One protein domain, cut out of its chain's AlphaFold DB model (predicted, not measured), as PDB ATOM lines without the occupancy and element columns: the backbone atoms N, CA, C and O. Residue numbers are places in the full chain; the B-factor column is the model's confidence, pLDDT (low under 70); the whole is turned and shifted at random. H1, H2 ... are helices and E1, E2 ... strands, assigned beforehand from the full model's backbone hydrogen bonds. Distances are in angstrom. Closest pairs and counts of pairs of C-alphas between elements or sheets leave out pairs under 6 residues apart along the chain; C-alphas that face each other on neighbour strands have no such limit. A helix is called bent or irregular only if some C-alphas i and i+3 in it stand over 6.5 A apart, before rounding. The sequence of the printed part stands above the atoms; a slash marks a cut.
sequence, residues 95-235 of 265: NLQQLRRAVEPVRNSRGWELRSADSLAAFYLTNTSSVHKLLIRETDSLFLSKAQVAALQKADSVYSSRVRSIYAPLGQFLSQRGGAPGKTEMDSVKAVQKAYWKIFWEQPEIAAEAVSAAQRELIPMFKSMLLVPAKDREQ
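What this domain is: This is residues 95 to 235 of the 265 residues of an uncharacterized protein of Gemmatimonadaceae bacterium (UniProt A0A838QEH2). A long helical hairpin makes the longest axis: H5 runs along the length, and H6 and then H7 run back beside it, one after the other. H2 and H3 pack on H5 at separate places along it; H1 and a small two-strand hairpin, E1 and E2, lie toward one end, while H4, H8 and H9 gather toward the other and H10 touches no helix. The printed part has 141 residues with ten named helices and two named strands, in the order H1 E1 E2 H2 H3 H4 H5 H6 H7 H8 H9 H10; the sheet's order is E1 - E2, antiparallel, and the class is mostly helix. The whole is loose, with a radius of gyration of the C-alphas of 18.1 A, and its spans of 54 by 38 by 21 A make it only just flat.

Where its parts are: The sheet holds E1, residues 106 to 108, and E2, residues 111 to 113, each 6.3 A from first to last C-alpha. H1, residues 95 to 103, comes before it, beginning at C-alpha 95 at (-34.821, -129.768, -12.830), and H2, residues 117 to 125, comes after it; each is 12.3 A long. H3 is residues 131 to 137, 9.8 A, and H4 is residues 139 to 142, 5.3 A. H5, residues 146 to 175, is the longest helix at 41.5 A, from C-alpha 146 at (-35.095, -94.168, -32.872) to C-alpha 175 at (-36.034, -135.493, -29.446). It has a kink of 28 degrees near residue 164, yet is neither bent nor irregular, but only just: C-alphas 166 and 169 are 6.2 A apart. H6, residues 183 to 200, is 25.3 A long, and H7, residues 203 to 210, is 11.0 A. H8 is residues 213 to 217, 6.7 A; H9 is residues 220 to 226, 10.1 A; H10, residues 230 to 233, is 5.3 A and ends at C-alpha 233 at (-22.692, -113.440, -11.925).

How they stand to each other: E1 and E2 form an antiparallel hairpin at 134 degrees, with N 108 and O 111 at 2.8 A and N 106 and O 113 at 2.9 A, within hydrogen-bond range. H1 touches H2, closest at the C-alphas of Ala 102 and Leu 120, 6.4 A, opposite ways at 37 degrees, only just a steep tilt. H1 also touches H6, about perpendicular at 81 degrees, through residues 185 to 186 of H6 alone; the closest C-alphas are those of Leu 96 and Met 186, 6.8 A. The hub is H5, touching four helices. H6 forms a helical hairpin with it, opposite ways at a shallow tilt of 10 degrees, the C-alphas of Ile 166 and Val 192 coming closest at 6.4 A. H2 touches residues 164 to 175 of H5 alone, at a steep tilt of 52 degrees, with the C-alphas of Ala 117 and Gly 171 closest at 4.3 A. H3 touches residues 149 to 156 of H5 alone, closest at the C-alphas of His 132 and Leu 152, 5.4 A. H7 touches residues 148 to 159 of H5 alone, at a shallow tilt of 19 degrees, opposite ways, closest at the C-alphas of Gln 148 and Ala 210, 5.5 A. H9 touches H7, about perpendicular at 75 degrees, closest at the C-alphas of Pro 204 and Leu 226, 6.2 A. H8 and H9 only just touch, only at the corner, with 3 pairs of C-alphas within 8 A. H4 is close to H8 but not clearly touching, the closest C-alphas being those of Leu 142 and Gln 215, 5.8 A. H10 and H6 are apart, but only just, at 8.3 A. Every O i to N i+4 pair is within hydrogen-bond range in H1, H2, H3, H6, H8 and H9, against 23 of 26 in H5 and 3 of 4 in H7; H4 and H10 are too short for such a pair.

The domain as a whole: The C-alphas of Arg 110 and Ala 214, 54.5 A apart, are the two farthest apart. The printed part has no cut and no long link; H5 to H6, with 7 residues between them, is short, and the other links are tight. The mean pLDDT of the printed part is 93.0, and no printed residue is under 70.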
ATOM      1  N   ASN A  95     -35.380-129.657 -11.481       86.44
ATOM      2  CA  ASN A  95     -34.821-129.768 -12.830       86.44
ATOM      3  C   ASN A  95     -35.261-131.068 -13.497       86.44
ATOM      4  O   ASN A  95     -35.592-131.079 -14.681       86.44
ATOM      5  N   LEU A  96     -35.326-132.158 -12.730       88.31
ATOM      6  CA  LEU A  96     -35.843-133.428 -13.233       88.31
ATOM      7  C   LEU A  96     -37.337-133.330 -13.569       88.31
ATOM      8  O   LEU A  96     -37.768-133.880 -14.580       88.31
ATOM      9  N   GLN A  97     -38.126-132.620 -12.760       90.44
ATOM     10  CA  GLN A  97     -39.533-132.345 -13.066       90.44
ATOM     11  C   GLN A  97     -39.682-131.517 -14.344       90.44
ATOM     12  O   GLN A  97     -40.483-131.868 -15.206       90.44
ATOM     13  N   GLN A  98     -38.889-130.451 -14.494       91.69
ATOM     14  CA  GLN A  98     -38.889-129.636 -15.706       91.69
ATOM     15  C   GLN A  98     -38.504-130.449 -16.940       91.69
ATOM     16  O   GLN A  98     -39.185-130.348 -17.954       91.69
ATOM     17  N   LEU A  99     -37.468-131.284 -16.844       93.69
ATOM     18  CA  LEU A  99     -37.044-132.162 -17.928       93.69
ATOM     19  C   LEU A  99     -38.136-133.174 -18.290       93.69
ATOM     20  O   LEU A  99     -38.424-133.348 -19.469       93.69
ATOM     21  N   ARG A 100     -38.789-133.801 -17.303       92.25
ATOM     22  CA  ARG A 100     -39.931-134.704 -17.539       92.25
ATOM     23  C   ARG A 100     -41.063-133.987 -18.264       92.25
ATOM     24  O   ARG A 100     -41.463-134.433 -19.331       92.25
ATOM     25  N   ARG A 101     -41.464-132.813 -17.776       92.12
ATOM     26  CA  ARG A 101     -42.471-131.966 -18.428       92.12
ATOM     27  C   ARG A 101     -42.048-131.521 -19.830       92.12
ATOM     28  O   ARG A 101     -42.898-131.316 -20.697       92.12
ATOM     29  N   ALA A 102     -40.750-131.326 -20.064       92.25
ATOM     30  CA  ALA A 102     -40.211-130.963 -21.370       92.25
ATOM     31  C   ALA A 102     -40.401-132.100 -22.381       92.25
ATOM     32  O   ALA A 102     -40.757-131.830 -23.519       92.25
ATOM     33  N   VAL A 103     -40.200-133.352 -21.968       92.69
ATOM     34  CA  VAL A 103     -40.200-134.523 -22.864       92.69
ATOM     35  C   VAL A 103     -41.507-135.314 -22.859       92.69
ATOM     36  O   VAL A 103     -41.627-136.289 -23.599       92.69
ATOM     37  N   GLU A 104     -42.467-134.932 -22.020       90.19
ATOM     38  CA  GLU A 104     -43.799-135.527 -21.995       90.19
ATOM     39  C   GLU A 104     -44.492-135.385 -23.363       90.19
ATOM     40  O   GLU A 104     -44.459-134.294 -23.955       90.19
ATOM     41  N   PRO A 105     -45.124-136.465 -23.872       89.19
ATOM     42  CA  PRO A 105     -45.937-136.396 -25.076       89.19
ATOM     43  C   PRO A 105     -47.003-135.313 -24.950       89.19
ATOM     44  O   PRO A 105     -47.593-135.117 -23.887       89.19
ATOM     45  N   VAL A 106     -47.278-134.622 -26.050       88.75
ATOM     46  CA  VAL A 106     -48.303-133.578 -26.101       88.75
ATOM     47  C   VAL A 106     -49.458-134.074 -26.939       88.75
ATOM     48  O   VAL A 106     -49.272-134.766 -27.940       88.75
ATOM     49  N   ARG A 107     -50.665-133.696 -26.531       87.69
ATOM     50  CA  ARG A 107     -51.865-133.977 -27.301       87.69
ATOM     51  C   ARG A 107     -51.947-133.024 -28.491       87.69
ATOM     52  O   ARG A 107     -51.991-131.809 -28.307       87.69
ATOM     53  N   ASN A 108     -51.997-133.577 -29.692       86.00
ATOM     54  CA  ASN A 108     -52.275-132.861 -30.929       86.00
ATOM     55  C   ASN A 108     -53.605-133.354 -31.541       86.00
ATOM     56  O   ASN A 108     -54.322-134.160 -30.943       86.00
ATOM     57  N   SER A 109     -53.949-132.875 -32.738       84.31
ATOM     58  CA  SER A 109     -55.171-133.281 -33.449       84.31
ATOM     59  C   SER A 109     -55.204-134.766 -33.848       84.31
ATOM     60  O   SER A 109     -56.270-135.275 -34.171       84.31
ATOM     61  N   ARG A 110     -54.054-135.450 -33.861       85.31
ATOM     62  CA  ARG A 110     -53.881-136.847 -34.291       85.31
ATOM     63  C   ARG A 110     -53.694-137.824 -33.124       85.31
ATOM     64  O   ARG A 110     -53.754-139.029 -33.342       85.31
ATOM     65  N   GLY A 111     -53.502-137.334 -31.898       90.69
ATOM     66  CA  GLY A 111     -53.307-138.159 -30.707       90.69
ATOM     67  C   GLY A 111     -52.234-137.613 -29.769       90.69
ATOM     68  O   GLY A 111     -52.017-136.406 -29.679       90.69
ATOM     69  N   TRP A 112     -51.594-138.511 -29.022       88.69
ATOM     70  CA  TRP A 112     -50.434-138.195 -28.191       88.69
ATOM     71  C   TRP A 112     -49.163-138.443 -28.993       88.69
ATOM     72  O   TRP A 112     -48.882-139.578 -29.365       88.69
ATOM     73  N   GLU A 113     -48.387-137.392 -29.231       89.12
ATOM     74  CA  GLU A 113     -47.123-137.480 -29.962       89.12
ATOM     75  C   GLU A 113     -45.977-136.904 -29.125       89.12
ATOM     76  O   GLU A 113     -46.160-135.991 -28.312       89.12
ATOM     77  N   LEU A 114     -44.774-137.451 -29.315       87.38
ATOM     78  CA  LEU A 114     -43.558-136.883 -28.737       87.38
ATOM     79  C   LEU A 114     -43.313-135.486 -29.317       87.38
ATOM     80  O   LEU A 114     -43.601-135.219 -30.484       87.38
ATOM     81  N   ARG A 115     -42.759-134.582 -28.503       90.75
ATOM     82  CA  ARG A 115     -42.402-133.239 -28.973       90.75
ATOM     83  C   ARG A 115     -41.310-133.306 -30.037       90.75
ATOM     84  O   ARG A 115     -40.335-134.039 -29.889       90.75
ATOM     85  N   SER A 116     -41.447-132.472 -31.065       91.62
ATOM     86  CA  SER A 116     -40.380-132.235 -32.035       91.62
ATOM     87  C   SER A 116     -39.179-131.540 -31.382       91.62
ATOM     88  O   SER A 116     -39.312-130.890 -30.340       91.62
ATOM     89  N   ALA A 117     -38.012-131.625 -32.028       92.94
ATOM     90  CA  ALA A 117     -36.805-130.906 -31.612       92.94
ATOM     91  C   ALA A 117     -37.061-129.400 -31.420       92.94
ATOM     92  O   ALA A 117     -36.677-128.828 -30.400       92.94
ATOM     93  N   ASP A 118     -37.787-128.782 -32.353       92.44
ATOM     94  CA  ASP A 118     -38.127-127.359 -32.312       92.44
ATOM     95  C   ASP A 118     -39.050-127.028 -31.138       92.44
ATOM     96  O   ASP A 118     -38.846-126.034 -30.442       92.44
ATOM     97  N   SER A 119     -40.042-127.883 -30.860       92.12
ATOM     98  CA  SER A 119     -40.935-127.706 -29.712       92.12
ATOM     99  C   SER A 119     -40.186-127.842 -28.384       92.12
ATOM    100  O   SER A 119     -40.485-127.108 -27.439       92.12
ATOM    101  N   LEU A 120     -39.200-128.739 -28.309       94.00
ATOM    102  CA  LEU A 120     -38.335-128.905 -27.140       94.00
ATOM    103  C   LEU A 120     -37.422-127.695 -26.937       94.00
ATOM    104  O   LEU A 120     -37.331-127.180 -25.824       94.00
ATOM    105  N   ALA A 121     -36.785-127.201 -27.999       95.19
ATOM    106  CA  ALA A 121     -35.984-125.982 -27.934       95.19
ATOM    107  C   ALA A 121     -36.849-124.782 -27.516       95.19
ATOM    108  O   ALA A 121     -36.491-124.052 -26.591       95.19
ATOM    109  N   ALA A 122     -38.027-124.621 -28.127       94.06
ATOM    110  CA  ALA A 122     -38.981-123.570 -27.786       94.06
ATOM    111  C   ALA A 122     -39.411-123.627 -26.313       94.06
ATOM    112  O   ALA A 122     -39.463-122.583 -25.669       94.06
ATOM    113  N   PHE A 123     -39.654-124.824 -25.760       93.81
ATOM    114  CA  PHE A 123     -39.992-125.003 -24.345       93.81
ATOM    115  C   PHE A 123     -38.942-124.371 -23.425       93.81
ATOM    116  O   PHE A 123     -39.298-123.600 -22.539       93.81
ATOM    117  N   TYR A 124     -37.652-124.628 -23.650       94.50
ATOM    118  CA  TYR A 124     -36.598-124.032 -22.823       94.50
ATOM    119  C   TYR A 124     -36.397-122.542 -23.095       94.50
ATOM    120  O   TYR A 124     -36.176-121.775 -22.158       94.50
ATOM    121  N   LEU A 125     -36.533-122.118 -24.352       95.06
ATOM    122  CA  LEU A 125     -36.443-120.711 -24.731       95.06
ATOM    123  C   LEU A 125     -37.495-119.847 -24.018       95.06
ATOM    124  O   LEU A 125     -37.210-118.690 -23.714       95.06
ATOM    125  N   THR A 126     -38.665-120.395 -23.662       92.69
ATOM    126  CA  THR A 126     -39.682-119.650 -22.889       92.69
ATOM    127  C   THR A 126     -39.201-119.168 -21.517       92.69
ATOM    128  O   THR A 126     -39.702-118.159 -21.028       92.69
ATOM    129  N   ASN A 127     -38.194-119.827 -20.935       91.81
ATOM    130  CA  ASN A 127     -37.612-119.473 -19.636       91.81
ATOM    131  C   ASN A 127     -36.378-118.560 -19.754       91.81
ATOM    132  O   ASN A 127     -35.632-118.393 -18.788       91.81
ATOM    133  N   THR A 128     -36.133-117.989 -20.935       94.94
ATOM    134  CA  THR A 128     -35.057-117.013 -21.153       94.94
ATOM    135  C   THR A 128     -35.552-115.587 -20.927       94.94
ATOM    136  O   THR A 128     -36.755-115.322 -20.867       94.94
ATOM    137  N   SER A 129     -34.630-114.640 -20.778       95.75
ATOM    138  CA  SER A 129     -34.966-113.225 -20.637       95.75
ATOM    139  C   SER A 129     -34.039-112.357 -21.479       95.75
ATOM    140  O   SER A 129     -32.830-112.587 -21.516       95.75
ATOM    141  N   SER A 130     -34.615-111.379 -22.180       95.88
ATOM    142  CA  SER A 130     -33.877-110.393 -22.976       95.88
ATOM    143  C   SER A 130     -33.967-109.017 -22.322       95.88
ATOM    144  O   SER A 130     -35.060-108.456 -22.185       95.88
ATOM    145  N   VAL A 131     -32.814-108.465 -21.935       96.06
ATOM    146  CA  VAL A 131     -32.711-107.091 -21.410       96.06
ATOM    147  C   VAL A 131     -33.045-106.095 -22.518       96.06
ATOM    148  O   VAL A 131     -33.771-105.132 -22.291       96.06
ATOM    149  N   HIS A 132     -32.597-106.367 -23.745       96.31
ATOM    150  CA  HIS A 132     -32.858-105.515 -24.901       96.31
ATOM    151  C   HIS A 132     -34.359-105.382 -25.187       96.31
ATOM    152  O   HIS A 132     -34.857-104.268 -25.332       96.31
ATOM    153  N   LYS A 133     -35.106-106.496 -25.190       95.25
ATOM    154  CA  LYS A 133     -36.571-106.466 -25.357       95.25
ATOM    155  C   LYS A 133     -37.271-105.747 -24.218       95.25
ATOM    156  O   LYS A 133     -38.262-105.072 -24.469       95.25
ATOM    157  N   LEU A 134     -36.774-105.884 -22.988       94.69
ATOM    158  CA  LEU A 134     -37.315-105.140 -21.855       94.69
ATOM    159  C   LEU A 134     -37.157-103.632 -22.070       94.69
ATOM    160  O   LEU A 134     -38.144-102.916 -21.975       94.69
ATOM    161  N   LEU A 135     -35.965-103.162 -22.440       94.88
ATOM    162  CA  LEU A 135     -35.732-101.738 -22.706       94.88
ATOM    163  C   LEU A 135     -36.580-101.225 -23.877       94.88
ATOM    164  O   LEU A 135     -37.167-100.155 -23.780       94.88
ATOM    165  N   ILE A 136     -36.700-102.010 -24.953       95.25
ATOM    166  CA  ILE A 136     -37.560-101.673 -26.096       95.25
ATOM    167  C   ILE A 136     -39.035-101.616 -25.679       95.25
ATOM    168  O   ILE A 136     -39.775-100.762 -26.160       95.25
ATOM    169  N   ARG A 137     -39.500-102.495 -24.788       94.00
ATOM    170  CA  ARG A 137     -40.886-102.455 -24.305       94.00
ATOM    171  C   ARG A 137     -41.170-101.184 -23.508       94.00
ATOM    172  O   ARG A 137     -42.255-100.633 -23.628       94.00
ATOM    173  N   GLU A 138     -40.187-100.706 -22.755       93.44
ATOM    174  CA  GLU A 138     -40.275 -99.466 -21.983       93.44
ATOM    175  C   GLU A 138     -39.856 -98.225 -22.807       93.44
ATOM    176  O   GLU A 138     -39.475 -97.207 -22.232       93.44
ATOM    177  N   THR A 139     -39.916 -98.283 -24.147       92.25
ATOM    178  CA  THR A 139     -39.476 -97.189 -25.043       92.25
ATOM    179  C   THR A 139     -40.103 -95.846 -24.677       92.25
ATOM    180  O   THR A 139     -39.379 -94.851 -24.592       92.25
ATOM    181  N   ASP A 140     -41.414 -95.822 -24.427       89.75
ATOM    182  CA  ASP A 140     -42.145 -94.591 -24.116       89.75
ATOM    183  C   ASP A 140     -41.758 -94.048 -22.733       89.75
ATOM    184  O   ASP A 140     -41.474 -92.861 -22.592       89.75
ATOM    185  N   SER A 141     -41.649 -94.926 -21.732       93.31
ATOM    186  CA  SER A 141     -41.245 -94.576 -20.361       93.31
ATOM    187  C   SER A 141     -39.814 -94.031 -20.286       93.31
ATOM    188  O   SER A 141     -39.505 -93.183 -19.449       93.31
ATOM    189  N   LEU A 142     -38.925 -94.524 -21.151       93.75
ATOM    190  CA  LEU A 142     -37.512 -94.137 -21.205       93.75
ATOM    191  C   LEU A 142     -37.215 -93.028 -22.215       93.75
ATOM    192  O   LEU A 142     -36.064 -92.590 -22.305       93.75
ATOM    193  N   PHE A 143     -38.213 -92.611 -22.996       95.12
ATOM    194  CA  PHE A 143     -38.049 -91.669 -24.101       95.12
ATOM    195  C   PHE A 143     -36.896 -92.075 -25.040       95.12
ATOM    196  O   PHE A 143     -36.031 -91.260 -25.372       95.12
ATOM    197  N   LEU A 144     -36.830 -93.357 -25.428       95.88
ATOM    198  CA  LEU A 144     -35.739 -93.842 -26.282       95.88
ATOM    199  C   LEU A 144     -35.815 -93.208 -27.673       95.88
ATOM    200  O   LEU A 144     -36.861 -93.191 -28.323       95.88
ATOM    201  N   SER A 145     -34.672 -92.748 -28.180       96.75
ATOM    202  CA  SER A 145     -34.592 -92.272 -29.558       96.75
ATOM    203  C   SER A 145     -34.675 -93.439 -30.548       96.75
ATOM    204  O   SER A 145     -34.316 -94.578 -30.239       96.75
ATOM    205  N   LYS A 146     -35.069 -93.157 -31.797       96.19
ATOM    206  CA  LYS A 146     -35.095 -94.168 -32.872       96.19
ATOM    207  C   LYS A 146     -33.741 -94.863 -33.058       96.19
ATOM    208  O   LYS A 146     -33.702 -96.061 -33.325       96.19
ATOM    209  N   ALA A 147     -32.640 -94.127 -32.887       96.88
ATOM    210  CA  ALA A 147     -31.292 -94.682 -32.972       96.88
ATOM    211  C   ALA A 147     -30.997 -95.651 -31.813       96.88
ATOM    212  O   ALA A 147     -30.431 -96.718 -32.043       96.88
ATOM    213  N   GLN A 148     -31.433 -95.324 -30.590       97.25
ATOM    214  CA  GLN A 148     -31.289 -96.208 -29.426       97.25
ATOM    215  C   GLN A 148     -32.120 -97.484 -29.590       97.25
ATOM    216  O   GLN A 148     -31.614 -98.581 -29.365       97.25
ATOM    217  N   VAL A 149     -33.368 -97.357 -30.054       97.50
ATOM    218  CA  VAL A 149     -34.230 -98.511 -30.347       97.50
ATOM    219  C   VAL A 149     -33.595 -99.410 -31.409       97.50
ATOM    220  O   VAL A 149     -33.523-100.621 -31.211       97.50
ATOM    221  N   ALA A 150     -33.068 -98.842 -32.498       97.06
ATOM    222  CA  ALA A 150     -32.394 -99.612 -33.543       97.06
ATOM    223  C   ALA A 150     -31.138-100.338 -33.022       97.06
ATOM    224  O   ALA A 150     -30.913-101.504 -33.356       97.06
ATOM    225  N   ALA A 151     -30.341 -99.685 -32.169       96.94
ATOM    226  CA  ALA A 151     -29.177-100.303 -31.534       96.94
ATOM    227  C   ALA A 151     -29.579-101.483 -30.631       96.94
ATOM    228  O   ALA A 151     -28.995-102.563 -30.731       96.94
ATOM    229  N   LEU A 152     -30.623-101.313 -29.813       96.81
ATOM    230  CA  LEU A 152     -31.154-102.370 -28.949       96.81
ATOM    231  C   LEU A 152     -31.749-103.534 -29.751       96.81
ATOM    232  O   LEU A 152     -31.535-104.686 -29.391       96.81
ATOM    233  N   GLN A 153     -32.453-103.263 -30.852       96.31
ATOM    234  CA  GLN A 153     -32.987-104.304 -31.738       96.31
ATOM    235  C   GLN A 153     -31.868-105.117 -32.396       96.31
ATOM    236  O   GLN A 153     -31.939-106.345 -32.451       96.31
ATOM    237  N   LYS A 154     -30.807-104.444 -32.857       96.31
ATOM    238  CA  LYS A 154     -29.619-105.112 -33.401       96.31
ATOM    239  C   LYS A 154     -28.957-105.999 -32.343       96.31
ATOM    240  O   LYS A 154     -28.633-107.149 -32.638       96.31
ATOM    241  N   ALA A 155     -28.796-105.494 -31.121       96.88
ATOM    242  CA  ALA A 155     -28.249-106.266 -30.008       96.88
ATOM    243  C   ALA A 155     -29.135-107.477 -29.654       96.88
ATOM    244  O   ALA A 155     -28.622-108.588 -29.521       96.88
ATOM    245  N   ASP A 156     -30.461-107.307 -29.607       96.00
ATOM    246  CA  ASP A 156     -31.410-108.400 -29.356       96.00
ATOM    247  C   ASP A 156     -31.349-109.491 -30.427       96.00
ATOM    248  O   ASP A 156     -31.426-110.673 -30.097       96.00
ATOM    249  N   SER A 157     -31.179-109.120 -31.698       95.25
ATOM    250  CA  SER A 157     -31.043-110.088 -32.791       95.25
ATOM    251  C   SER A 157     -29.798-110.965 -32.622       95.25
ATOM    252  O   SER A 157     -29.877-112.185 -32.791       95.25
ATOM    253  N   VAL A 158     -28.665-110.366 -32.244       96.06
ATOM    254  CA  VAL A 158     -27.406-111.089 -31.995       96.06
ATOM    255  C   VAL A 158     -27.513-111.955 -30.739       96.06
ATOM    256  O   VAL A 158     -27.101-113.115 -30.745       96.06
ATOM    257  N   TYR A 159     -28.096-111.426 -29.666       96.75
ATOM    258  CA  TYR A 159     -28.341-112.185 -28.443       96.75
ATOM    259  C   TYR A 159     -29.259-113.388 -28.703       96.75
ATOM    260  O   TYR A 159     -28.914-114.528 -28.387       96.75
ATOM    261  N   SER A 160     -30.400-113.151 -29.351       96.00
ATOM    262  CA  SER A 160     -31.388-114.180 -29.673       96.00
ATOM    263  C   SER A 160     -30.791-115.290 -30.539       96.00
ATOM    264  O   SER A 160     -31.053-116.464 -30.277       96.00
ATOM    265  N   SER A 161     -29.952-114.962 -31.529       96.00
ATOM    266  CA  SER A 161     -29.305-115.975 -32.373       96.00
ATOM    267  C   SER A 161     -28.315-116.847 -31.588       96.00
ATOM    268  O   SER A 161     -28.337-118.071 -31.733       96.00
ATOM    269  N   ARG A 162     -27.516-116.254 -30.689       96.94
ATOM    270  CA  ARG A 162     -26.590-116.983 -29.802       96.94
ATOM    271  C   ARG A 162     -27.312-117.873 -28.795       96.94
ATOM    272  O   ARG A 162     -26.862-118.975 -28.507       96.94
ATOM    273  N   VAL A 163     -28.444-117.422 -28.263       97.00
ATOM    274  CA  VAL A 163     -29.256-118.247 -27.360       97.00
ATOM    275  C   VAL A 163     -29.903-119.404 -28.128       97.00
ATOM    276  O   VAL A 163     -29.874-120.544 -27.669       97.00
ATOM    277  N   ARG A 164     -30.433-119.170 -29.334       95.69
ATOM    278  CA  ARG A 164     -30.968-120.255 -30.177       95.69
ATOM    279  C   ARG A 164     -29.904-121.291 -30.531       95.69
ATOM    280  O   ARG A 164     -30.216-122.479 -30.514       95.69
ATOM    281  N   SER A 165     -28.667-120.873 -30.813       96.06
ATOM    282  CA  SER A 165     -27.605-121.797 -31.232       96.06
ATOM    283  C   SER A 165     -27.209-122.808 -30.153       96.06
ATOM    284  O   SER A 165     -26.776-123.904 -30.497       96.06
ATOM    285  N   ILE A 166     -27.413-122.497 -28.866       97.06
ATOM    286  CA  ILE A 166     -27.178-123.448 -27.766       97.06
ATOM    287  C   ILE A 166     -28.404-124.321 -27.451       97.06
ATOM    288  O   ILE A 166     -28.247-125.472 -27.046       97.06
ATOM    289  N   TYR A 167     -29.625-123.815 -27.657       96.62
ATOM    290  CA  TYR A 167     -30.857-124.552 -27.351       96.62
ATOM    291  C   TYR A 167     -31.349-125.440 -28.501       96.62
ATOM    292  O   TYR A 167     -31.982-126.464 -28.240       96.62
ATOM    293  N   ALA A 168     -31.052-125.106 -29.759       95.38
ATOM    294  CA  ALA A 168     -31.444-125.930 -30.903       95.38
ATOM    295  C   ALA A 168     -30.800-127.335 -30.871       95.38
ATOM    296  O   ALA A 168     -31.544-128.316 -30.981       95.38
ATOM    297  N   PRO A 169     -29.482-127.493 -30.610       96.75
ATOM    298  CA  PRO A 169     -28.873-128.815 -30.446       96.75
ATOM    299  C   PRO A 169     -29.437-129.589 -29.247       96.75
ATOM    300  O   PRO A 169     -29.600-130.804 -29.323       96.75
ATOM    301  N   LEU A 170     -29.791-128.897 -28.155       96.00
ATOM    302  CA  LEU A 170     -30.441-129.528 -27.003       96.00
ATOM    303  C   LEU A 170     -31.800-130.120 -27.387       96.00
ATOM    304  O   LEU A 170     -32.101-131.253 -27.019       96.00
ATOM    305  N   GLY A 171     -32.610-129.372 -28.143       95.12
ATOM    306  CA  GLY A 171     -33.889-129.854 -28.659       95.12
ATOM    307  C   GLY A 171     -33.729-131.106 -29.523       95.12
ATOM    308  O   GLY A 171     -34.443-132.087 -29.319       95.12
ATOM    309  N   GLN A 172     -32.748-131.107 -30.432       95.38
ATOM    310  CA  GLN A 172     -32.429-132.266 -31.275       95.38
ATOM    311  C   GLN A 172     -32.029-133.479 -30.431       95.38
ATOM    312  O   GLN A 172     -32.637-134.540 -30.565       95.38
ATOM    313  N   PHE A 173     -31.085-133.302 -29.506       95.25
ATOM    314  CA  PHE A 173     -30.631-134.354 -28.601       95.25
ATOM    315  C   PHE A 173     -31.787-134.958 -27.790       95.25
ATOM    316  O   PHE A 173     -31.942-136.175 -27.722       95.25
ATOM    317  N   LEU A 174     -32.650-134.111 -27.224       94.25
ATOM    318  CA  LEU A 174     -33.793-134.559 -26.431       94.25
ATOM    319  C   LEU A 174     -34.896-135.213 -27.274       94.25
ATOM    320  O   LEU A 174     -35.616-136.052 -26.743       94.25
ATOM    321  N   SER A 175     -35.043-134.864 -28.556       92.75
ATOM    322  CA  SER A 175     -36.034-135.493 -29.446       92.75
ATOM    323  C   SER A 175     -35.654-136.907 -29.886       92.75
ATOM    324  O   SER A 175     -36.529-137.720 -30.159       92.75
ATOM    325  N   GLN A 176     -34.354-137.213 -29.938       90.56
ATOM    326  CA  GLN A 176     -33.834-138.502 -30.408       90.56
ATOM    327  C   GLN A 176     -33.838-139.581 -29.319       90.56
ATOM    328  O   GLN A 176     -33.510-140.739 -29.576       90.56
ATOM    329  N   ARG A 177     -34.184-139.214 -28.083       86.31
ATOM    330  CA  ARG A 177     -34.137-140.127 -26.944       86.31
ATOM    331  C   ARG A 177     -35.288-141.145 -26.984       86.31
ATOM    332  O   ARG A 177     -36.410-140.821 -27.367       86.31
ATOM    333  N   GLY A 178     -35.041-142.342 -26.452       71.75
ATOM    334  CA  GLY A 178     -36.076-143.340 -26.155       71.75
ATOM    335  C   GLY A 178     -36.328-143.474 -24.649       71.75
ATOM    336  O   GLY A 178     -35.389-143.488 -23.860       71.75
ATOM    337  N   GLY A 179     -37.588-143.597 -24.220       79.44
ATOM    338  CA  GLY A 179     -37.932-143.958 -22.832       79.44
ATOM    339  C   GLY A 179     -38.017-142.781 -21.852       79.44
ATOM    340  O   GLY A 179     -38.415-141.690 -22.236       79.44
ATOM    341  N   ALA A 180     -37.690-142.968 -20.569       82.62
ATOM    342  CA  ALA A 180     -37.767-141.928 -19.524       82.62
ATOM    343  C   ALA A 180     -36.460-141.109 -19.415       82.62
ATOM    344  O   ALA A 180     -35.397-141.670 -19.666       82.62
ATOM    345  N   PRO A 181     -36.501-139.805 -19.064       87.19
ATOM    346  CA  PRO A 181     -35.293-138.982 -18.999       87.19
ATOM    347  C   PRO A 181     -34.373-139.417 -17.851       87.19
ATOM    348  O   PRO A 181     -34.841-139.641 -16.728       87.19
ATOM    349  N   GLY A 182     -33.073-139.512 -18.137       87.06
ATOM    350  CA  GLY A 182     -32.041-139.965 -17.216       87.06
ATOM    351  C   GLY A 182     -31.038-138.875 -16.830       87.06
ATOM    352  O   GLY A 182     -31.288-137.672 -16.929       87.06
ATOM    353  N   LYS A 183     -29.881-139.322 -16.325       90.00
ATOM    354  CA  LYS A 183     -28.800-138.437 -15.871       90.00
ATOM    355  C   LYS A 183     -28.167-137.673 -17.038       90.00
ATOM    356  O   LYS A 183     -27.930-136.481 -16.905       90.00
ATOM    357  N   THR A 184     -27.947-138.331 -18.173       92.00
ATOM    358  CA  THR A 184     -27.294-137.735 -19.346       92.00
ATOM    359  C   THR A 184     -28.079-136.543 -19.892       92.00
ATOM    360  O   THR A 184     -27.503-135.495 -20.166       92.00
ATOM    361  N   GLU A 185     -29.403-136.666 -19.993       93.31
ATOM    362  CA  GLU A 185     -30.282-135.576 -20.419       93.31
ATOM    363  C   GLU A 185     -30.316-134.437 -19.404       93.31
ATOM    364  O   GLU A 185     -30.341-133.265 -19.766       93.31
ATOM    365  N   MET A 186     -30.289-134.763 -18.115       93.38
ATOM    366  CA  MET A 186     -30.224-133.747 -17.071       93.38
ATOM    367  C   MET A 186     -28.890-132.990 -17.094       93.38
ATOM    368  O   MET A 186     -28.878-131.772 -16.916       93.38
ATOM    369  N   ASP A 187     -27.778-133.683 -17.328       94.81
ATOM    370  CA  ASP A 187     -26.452-133.074 -17.409       94.81
ATOM    371  C   ASP A 187     -26.325-132.193 -18.665       94.81
ATOM    372  O   ASP A 187     -25.775-131.092 -18.579       94.81
ATOM    373  N   SER A 188     -26.912-132.595 -19.801       94.69
ATOM    374  CA  SER A 188     -26.932-131.768 -21.017       94.69
ATOM    375  C   SER A 188     -27.775-130.499 -20.847       94.69
ATOM    376  O   SER A 188     -27.316-129.411 -21.203       94.69
ATOM    377  N   VAL A 189     -28.951-130.590 -20.214       95.38
ATOM    378  CA  VAL A 189     -29.774-129.413 -19.874       95.38
ATOM    379  C   VAL A 189     -29.011-128.458 -18.955       95.38
ATOM    380  O   VAL A 189     -28.969-127.257 -19.221       95.38
ATOM    381  N   LYS A 190     -28.361-128.973 -17.903       94.69
ATOM    382  CA  LYS A 190     -27.560-128.158 -16.973       94.69
ATOM    383  C   LYS A 190     -26.392-127.467 -17.673       94.69
ATOM    384  O   LYS A 190     -26.128-126.295 -17.406       94.69
ATOM    385  N   ALA A 191     -25.706-128.168 -18.575       95.94
ATOM    386  CA  ALA A 191     -24.607-127.601 -19.348       95.94
ATOM    387  C   ALA A 191     -25.082-126.439 -20.236       95.94
ATOM    388  O   ALA A 191     -24.473-125.368 -20.224       95.94
ATOM    389  N   VAL A 192     -26.204-126.614 -20.940       96.62
ATOM    390  CA  VAL A 192     -26.793-125.565 -21.787       96.62
ATOM    391  C   VAL A 192     -27.300-124.395 -20.949       96.62
ATOM    392  O   VAL A 192     -27.045-123.249 -21.302       96.62
ATOM    393  N   GLN A 193     -27.932-124.644 -19.801       94.31
ATOM    394  CA  GLN A 193     -28.371-123.579 -18.895       94.31
ATOM    395  C   GLN A 193     -27.185-122.773 -18.340       94.31
ATOM    396  O   GLN A 193     -27.255-121.548 -18.250       94.31
ATOM    397  N   LYS A 194     -26.064-123.434 -18.023       94.50
ATOM    398  CA  LYS A 194     -24.822-122.755 -17.629       94.50
ATOM    399  C   LYS A 194     -24.261-121.900 -18.770       94.50
ATOM    400  O   LYS A 194     -23.818-120.782 -18.522       94.50
ATOM    401  N   ALA A 195     -24.281-122.402 -20.006       95.62
ATOM    402  CA  ALA A 195     -23.859-121.637 -21.180       95.62
ATOM    403  C   ALA A 195     -24.782-120.434 -21.443       95.62
ATOM    404  O   ALA A 195     -24.293-119.336 -21.696       95.62
ATOM    405  N   TYR A 196     -26.096-120.618 -21.303       96.12
ATOM    406  CA  TYR A 196     -27.090-119.552 -21.409       96.12
ATOM    407  C   TYR A 196     -26.793-118.409 -20.439       96.12
ATOM    408  O   TYR A 196     -26.735-117.265 -20.874       96.12
ATOM    409  N   TRP A 197     -26.541-118.697 -19.158       95.06
ATOM    410  CA  TRP A 197     -26.271-117.640 -18.179       95.06
ATOM    411  C   TRP A 197     -25.010-116.838 -18.491       95.06
ATOM    412  O   TRP A 197     -24.994-115.632 -18.263       95.06
ATOM    413  N   LYS A 198     -23.983-117.466 -19.077       94.31
ATOM    414  CA  LYS A 198     -22.801-116.737 -19.559       94.31
ATOM    415  C   LYS A 198     -23.171-115.731 -20.648       94.31
ATOM    416  O   LYS A 198     -22.788-114.576 -20.543       94.31
ATOM    417  N   ILE A 199     -23.963-116.154 -21.636       95.62
ATOM    418  CA  ILE A 199     -24.438-115.280 -22.722       95.62
ATOM    419  C   ILE A 199     -25.367-114.188 -22.169       95.62
ATOM    420  O   ILE A 199     -25.280-113.032 -22.571       95.62
ATOM    421  N   PHE A 200     -26.255-114.542 -21.238       96.38
ATOM    422  CA  PHE A 200     -27.206-113.619 -20.626       96.38
ATOM    423  C   PHE A 200     -26.499-112.433 -19.964       96.38
ATOM    424  O   PHE A 200     -26.924-111.296 -20.159       96.38
ATOM    425  N   TRP A 201     -25.426-112.706 -19.218       95.50
ATOM    426  CA  TRP A 201     -24.682-111.716 -18.442       95.50
ATOM    427  C   TRP A 201     -23.801-110.774 -19.266       95.50
ATOM    428  O   TRP A 201     -23.189-109.894 -18.675       95.50
ATOM    429  N   GLU A 202     -23.748-110.936 -20.590       94.25
ATOM    430  CA  GLU A 202     -23.130-109.969 -21.509       94.25
ATOM    431  C   GLU A 202     -24.121-108.873 -21.947       94.25
ATOM    432  O   GLU A 202     -23.719-107.794 -22.380       94.25
ATOM    433  N   GLN A 203     -25.430-109.140 -21.862       95.19
ATOM    434  CA  GLN A 203     -26.456-108.196 -22.309       95.19
ATOM    435  C   GLN A 203     -26.450-106.874 -21.542       95.19
ATOM    436  O   GLN A 203     -26.664-105.853 -22.199       95.19
ATOM    437  N   PRO A 204     -26.289-106.839 -20.198       95.31
ATOM    438  CA  PRO A 204     -26.452-105.592 -19.474       95.31
ATOM    439  C   PRO A 204     -25.469-104.509 -19.921       95.31
ATOM    440  O   PRO A 204     -25.873-103.369 -20.130       95.31
ATOM    441  N   GLU A 205     -24.210-104.879 -20.144       94.50
ATOM    442  CA  GLU A 205     -23.153-103.995 -20.633       94.50
ATOM    443  C   GLU A 205     -23.457-103.488 -22.041       94.50
ATOM    444  O   GLU A 205     -23.466-102.281 -22.271       94.50
ATOM    445  N   ILE A 206     -23.794-104.397 -22.960       95.56
ATOM    446  CA  ILE A 206     -24.130-104.053 -24.350       95.56
ATOM    447  C   ILE A 206     -25.357-103.132 -24.392       95.56
ATOM    448  O   ILE A 206     -25.416-102.166 -25.150       95.56
ATOM    449  N   ALA A 207     -26.360-103.413 -23.562       95.50
ATOM    450  CA  ALA A 207     -27.551-102.585 -23.448       95.50
ATOM    451  C   ALA A 207     -27.228-101.203 -22.863       95.50
ATOM    452  O   ALA A 207     -27.812-100.212 -23.296       95.50
ATOM    453  N   ALA A 208     -26.294-101.122 -21.910       95.62
ATOM    454  CA  ALA A 208     -25.894 -99.869 -21.287       95.62
ATOM    455  C   ALA A 208     -25.229 -98.928 -22.296       95.62
ATOM    456  O   ALA A 208     -25.457 -97.726 -22.217       95.62
ATOM    457  N   GLU A 209     -24.488 -99.438 -23.280       95.31
ATOM    458  CA  GLU A 209     -23.920 -98.616 -24.361       95.31
ATOM    459  C   GLU A 209     -24.995 -97.911 -25.205       95.31
ATOM    460  O   GLU A 209     -24.770 -96.808 -25.701       95.31
ATOM    461  N   ALA A 210     -26.188 -98.502 -25.327       94.62
ATOM    462  CA  ALA A 210     -27.291 -97.934 -26.101       94.62
ATOM    463  C   ALA A 210     -28.136 -96.904 -25.323       94.62
ATOM    464  O   ALA A 210     -28.856 -96.116 -25.940       94.62
ATOM    465  N   VAL A 211     -28.077 -96.885 -23.985       94.94
ATOM    466  CA  VAL A 211     -28.916 -96.013 -23.141       94.94
ATOM    467  C   VAL A 211     -28.095 -95.071 -22.259       94.94
ATOM    468  O   VAL A 211     -27.052 -95.431 -21.709       94.94
ATOM    469  N   SER A 212     -28.585 -93.844 -22.085       94.69
ATOM    470  CA  SER A 212     -27.921 -92.821 -21.266       94.69
ATOM    471  C   SER A 212     -27.949 -93.164 -19.774       94.69
ATOM    472  O   SER A 212     -28.812 -93.907 -19.313       94.69
ATOM    473  N   ALA A 213     -27.042 -92.574 -18.987       93.44
ATOM    474  CA  ALA A 213     -27.012 -92.773 -17.535       93.44
ATOM    475  C   ALA A 213     -28.348 -92.407 -16.858       93.44
ATOM    476  O   ALA A 213     -28.824 -93.161 -16.016       93.44
ATOM    477  N   ALA A 214     -28.996 -91.316 -17.285       93.25
ATOM    478  CA  ALA A 214     -30.303 -90.911 -16.768       93.25
ATOM    479  C   ALA A 214     -31.400 -91.951 -17.060       93.25
ATOM    480  O   ALA A 214     -32.197 -92.269 -16.186       93.25
ATOM    481  N   GLN A 215     -31.407 -92.547 -18.258       94.56
ATOM    482  CA  GLN A 215     -32.360 -93.607 -18.612       94.56
ATOM    483  C   GLN A 215     -32.138 -94.889 -17.796       94.56
ATOM    484  O   GLN A 215     -33.096 -95.589 -17.480       94.56
ATOM    485  N   ARG A 216     -30.891 -95.194 -17.409       93.94
ATOM    486  CA  ARG A 216     -30.576 -96.362 -16.561       93.94
ATOM    487  C   ARG A 216     -31.177 -96.237 -15.164       93.94
ATOM    488  O   ARG A 216     -31.618 -97.238 -14.608       93.94
ATOM    489  N   GLU A 217     -31.220 -95.024 -14.618       93.38
ATOM    490  CA  GLU A 217     -31.821 -94.751 -13.306       93.38
ATOM    491  C   GLU A 217     -33.331 -95.027 -13.280       93.38
ATOM    492  O   GLU A 217     -33.869 -95.415 -12.246       93.38
ATOM    493  N   LEU A 218     -34.008 -94.906 -14.426       93.44
ATOM    494  CA  LEU A 218     -35.447 -95.158 -14.548       93.44
ATOM    495  C   LEU A 218     -35.810 -96.649 -14.519       93.44
ATOM    496  O   LEU A 218     -36.988 -96.984 -14.404       93.44
ATOM    497  N   ILE A 219     -34.827 -97.556 -14.597       93.00
ATOM    498  CA  ILE A 219     -35.053 -99.005 -14.515       93.00
ATOM    499  C   ILE A 219     -34.201 -99.593 -13.391       93.00
ATOM    500  O   ILE A 219     -33.090-100.076 -13.638       93.00
ATOM    501  N   PRO A 220     -34.737 -99.636 -12.155       92.06
ATOM    502  CA  PRO A 220     -34.016-100.140 -10.987       92.06
ATOM    503  C   PRO A 220     -33.441-101.544 -11.190       92.06
ATOM    504  O   PRO A 220     -32.301-101.807 -10.817       92.06
ATOM    505  N   MET A 221     -34.196-102.428 -11.850       92.00
ATOM    506  CA  MET A 221     -33.766-103.791 -12.169       92.00
ATOM    507  C   MET A 221     -32.512-103.792 -13.062       92.00
ATOM    508  O   MET A 221     -31.517-104.441 -12.743       92.00
ATOM    509  N   PHE A 222     -32.509-102.998 -14.133       93.38
ATOM    510  CA  PHE A 222     -31.382-102.911 -15.061       93.38
ATOM    511  C   PHE A 222     -30.146-102.301 -14.393       93.38
ATOM    512  O   PHE A 222     -29.042-102.832 -14.516       93.38
ATOM    513  N   LYS A 223     -30.340-101.245 -13.596       93.19
ATOM    514  CA  LYS A 223     -29.283-100.673 -12.760       93.19
ATOM    515  C   LYS A 223     -28.698-101.712 -11.803       93.19
ATOM    516  O   LYS A 223     -27.482-101.840 -11.716       93.19
ATOM    517  N   SER A 224     -29.542-102.482 -11.118       93.44
ATOM    518  CA  SER A 224     -29.076-103.503 -10.176       93.44
ATOM    519  C   SER A 224     -28.274-104.618 -10.851       93.44
ATOM    520  O   SER A 224     -27.285-105.059 -10.275       93.44
ATOM    521  N   MET A 225     -28.604-105.003 -12.090       94.00
ATOM    522  CA  MET A 225     -27.802-105.958 -12.868       94.00
ATOM    523  C   MET A 225     -26.391-105.444 -13.156       94.00
ATOM    524  O   MET A 225     -25.430-106.198 -13.024       94.00
ATOM    525  N   LEU A 226     -26.259-104.166 -13.524       93.38
ATOM    526  CA  LEU A 226     -24.960-103.545 -13.811       93.38
ATOM    527  C   LEU A 226     -24.053-103.479 -12.575       93.38
ATOM    528  O   LEU A 226     -22.833-103.464 -12.708       93.38
ATOM    529  N   LEU A 227     -24.643-103.459 -11.378       93.56
ATOM    530  CA  LEU A 227     -23.909-103.444 -10.114       93.56
ATOM    531  C   LEU A 227     -23.410-104.831  -9.686       93.56
ATOM    532  O   LEU A 227     -22.598-104.903  -8.767       93.56
ATOM    533  N   VAL A 228     -23.861-105.920 -10.321       92.94
ATOM    534  CA  VAL A 228     -23.424-107.279  -9.968       92.94
ATOM    535  C   VAL A 228     -21.978-107.501 -10.439       92.94
ATOM    536  O   VAL A 228     -21.730-107.505 -11.656       92.94
ATOM    537  N   PRO A 229     -21.018-107.738  -9.521       90.44
ATOM    538  CA  PRO A 229     -19.632-108.017  -9.883       90.44
ATOM    539  C   PRO A 229     -19.517-109.278 -10.739       90.44
ATOM    540  O   PRO A 229     -20.233-110.250 -10.517       90.44
ATOM    541  N   ALA A 230     -18.562-109.310 -11.673       86.69
ATOM    542  CA  ALA A 230     -18.380-110.443 -12.590       86.69
ATOM    543  C   ALA A 230     -18.249-111.803 -11.874       86.69
ATOM    544  O   ALA A 230     -18.774-112.804 -12.357       86.69
ATOM    545  N   LYS A 231     -17.613-111.827 -10.695       87.44
ATOM    546  CA  LYS A 231     -17.469-113.028  -9.856       87.44
ATOM    547  C   LYS A 231     -18.813-113.575  -9.360       87.44
ATOM    548  O   LYS A 231     -18.997-114.786  -9.302       87.44
ATOM    549  N   ASP A 232     -19.757-112.692  -9.050       88.69
ATOM    550  CA  ASP A 232     -21.043-113.061  -8.451       88.69
ATOM    551  C   ASP A 232     -22.082-113.447  -9.517       88.69
ATOM    552  O   ASP A 232     -23.075-114.123  -9.230       88.69
ATOM    553  N   ARG A 233     -21.834-113.084 -10.783       88.38
ATOM    554  CA  ARG A 233     -22.692-113.440 -11.925       88.38
ATOM    555  C   ARG A 233     -22.772-114.941 -12.161       88.38
ATOM    556  O   ARG A 233     -23.826-115.432 -12.553       88.38
ATOM    557  N   GLU A 234     -21.705-115.690 -11.876       81.19
ATOM    558  CA  GLU A 234     -21.692-117.149 -12.061       81.19
ATOM    559  C   GLU A 234     -22.732-117.875 -11.198       81.19
ATOM    560  O   GLU A 234     -23.216-118.944 -11.573       81.19
ATOM    561  N   GLN A 235     -23.080-117.287 -10.052       80.88
ATOM    562  CA  GLN A 235     -24.039-117.841  -9.098       80.88
ATOM    563  C   GLN A 235     -25.406-117.148  -9.164       80.88
ATOM    564  O   GLN A 235     -26.363-117.613  -8.547       80.88
TER     565      GLN A 235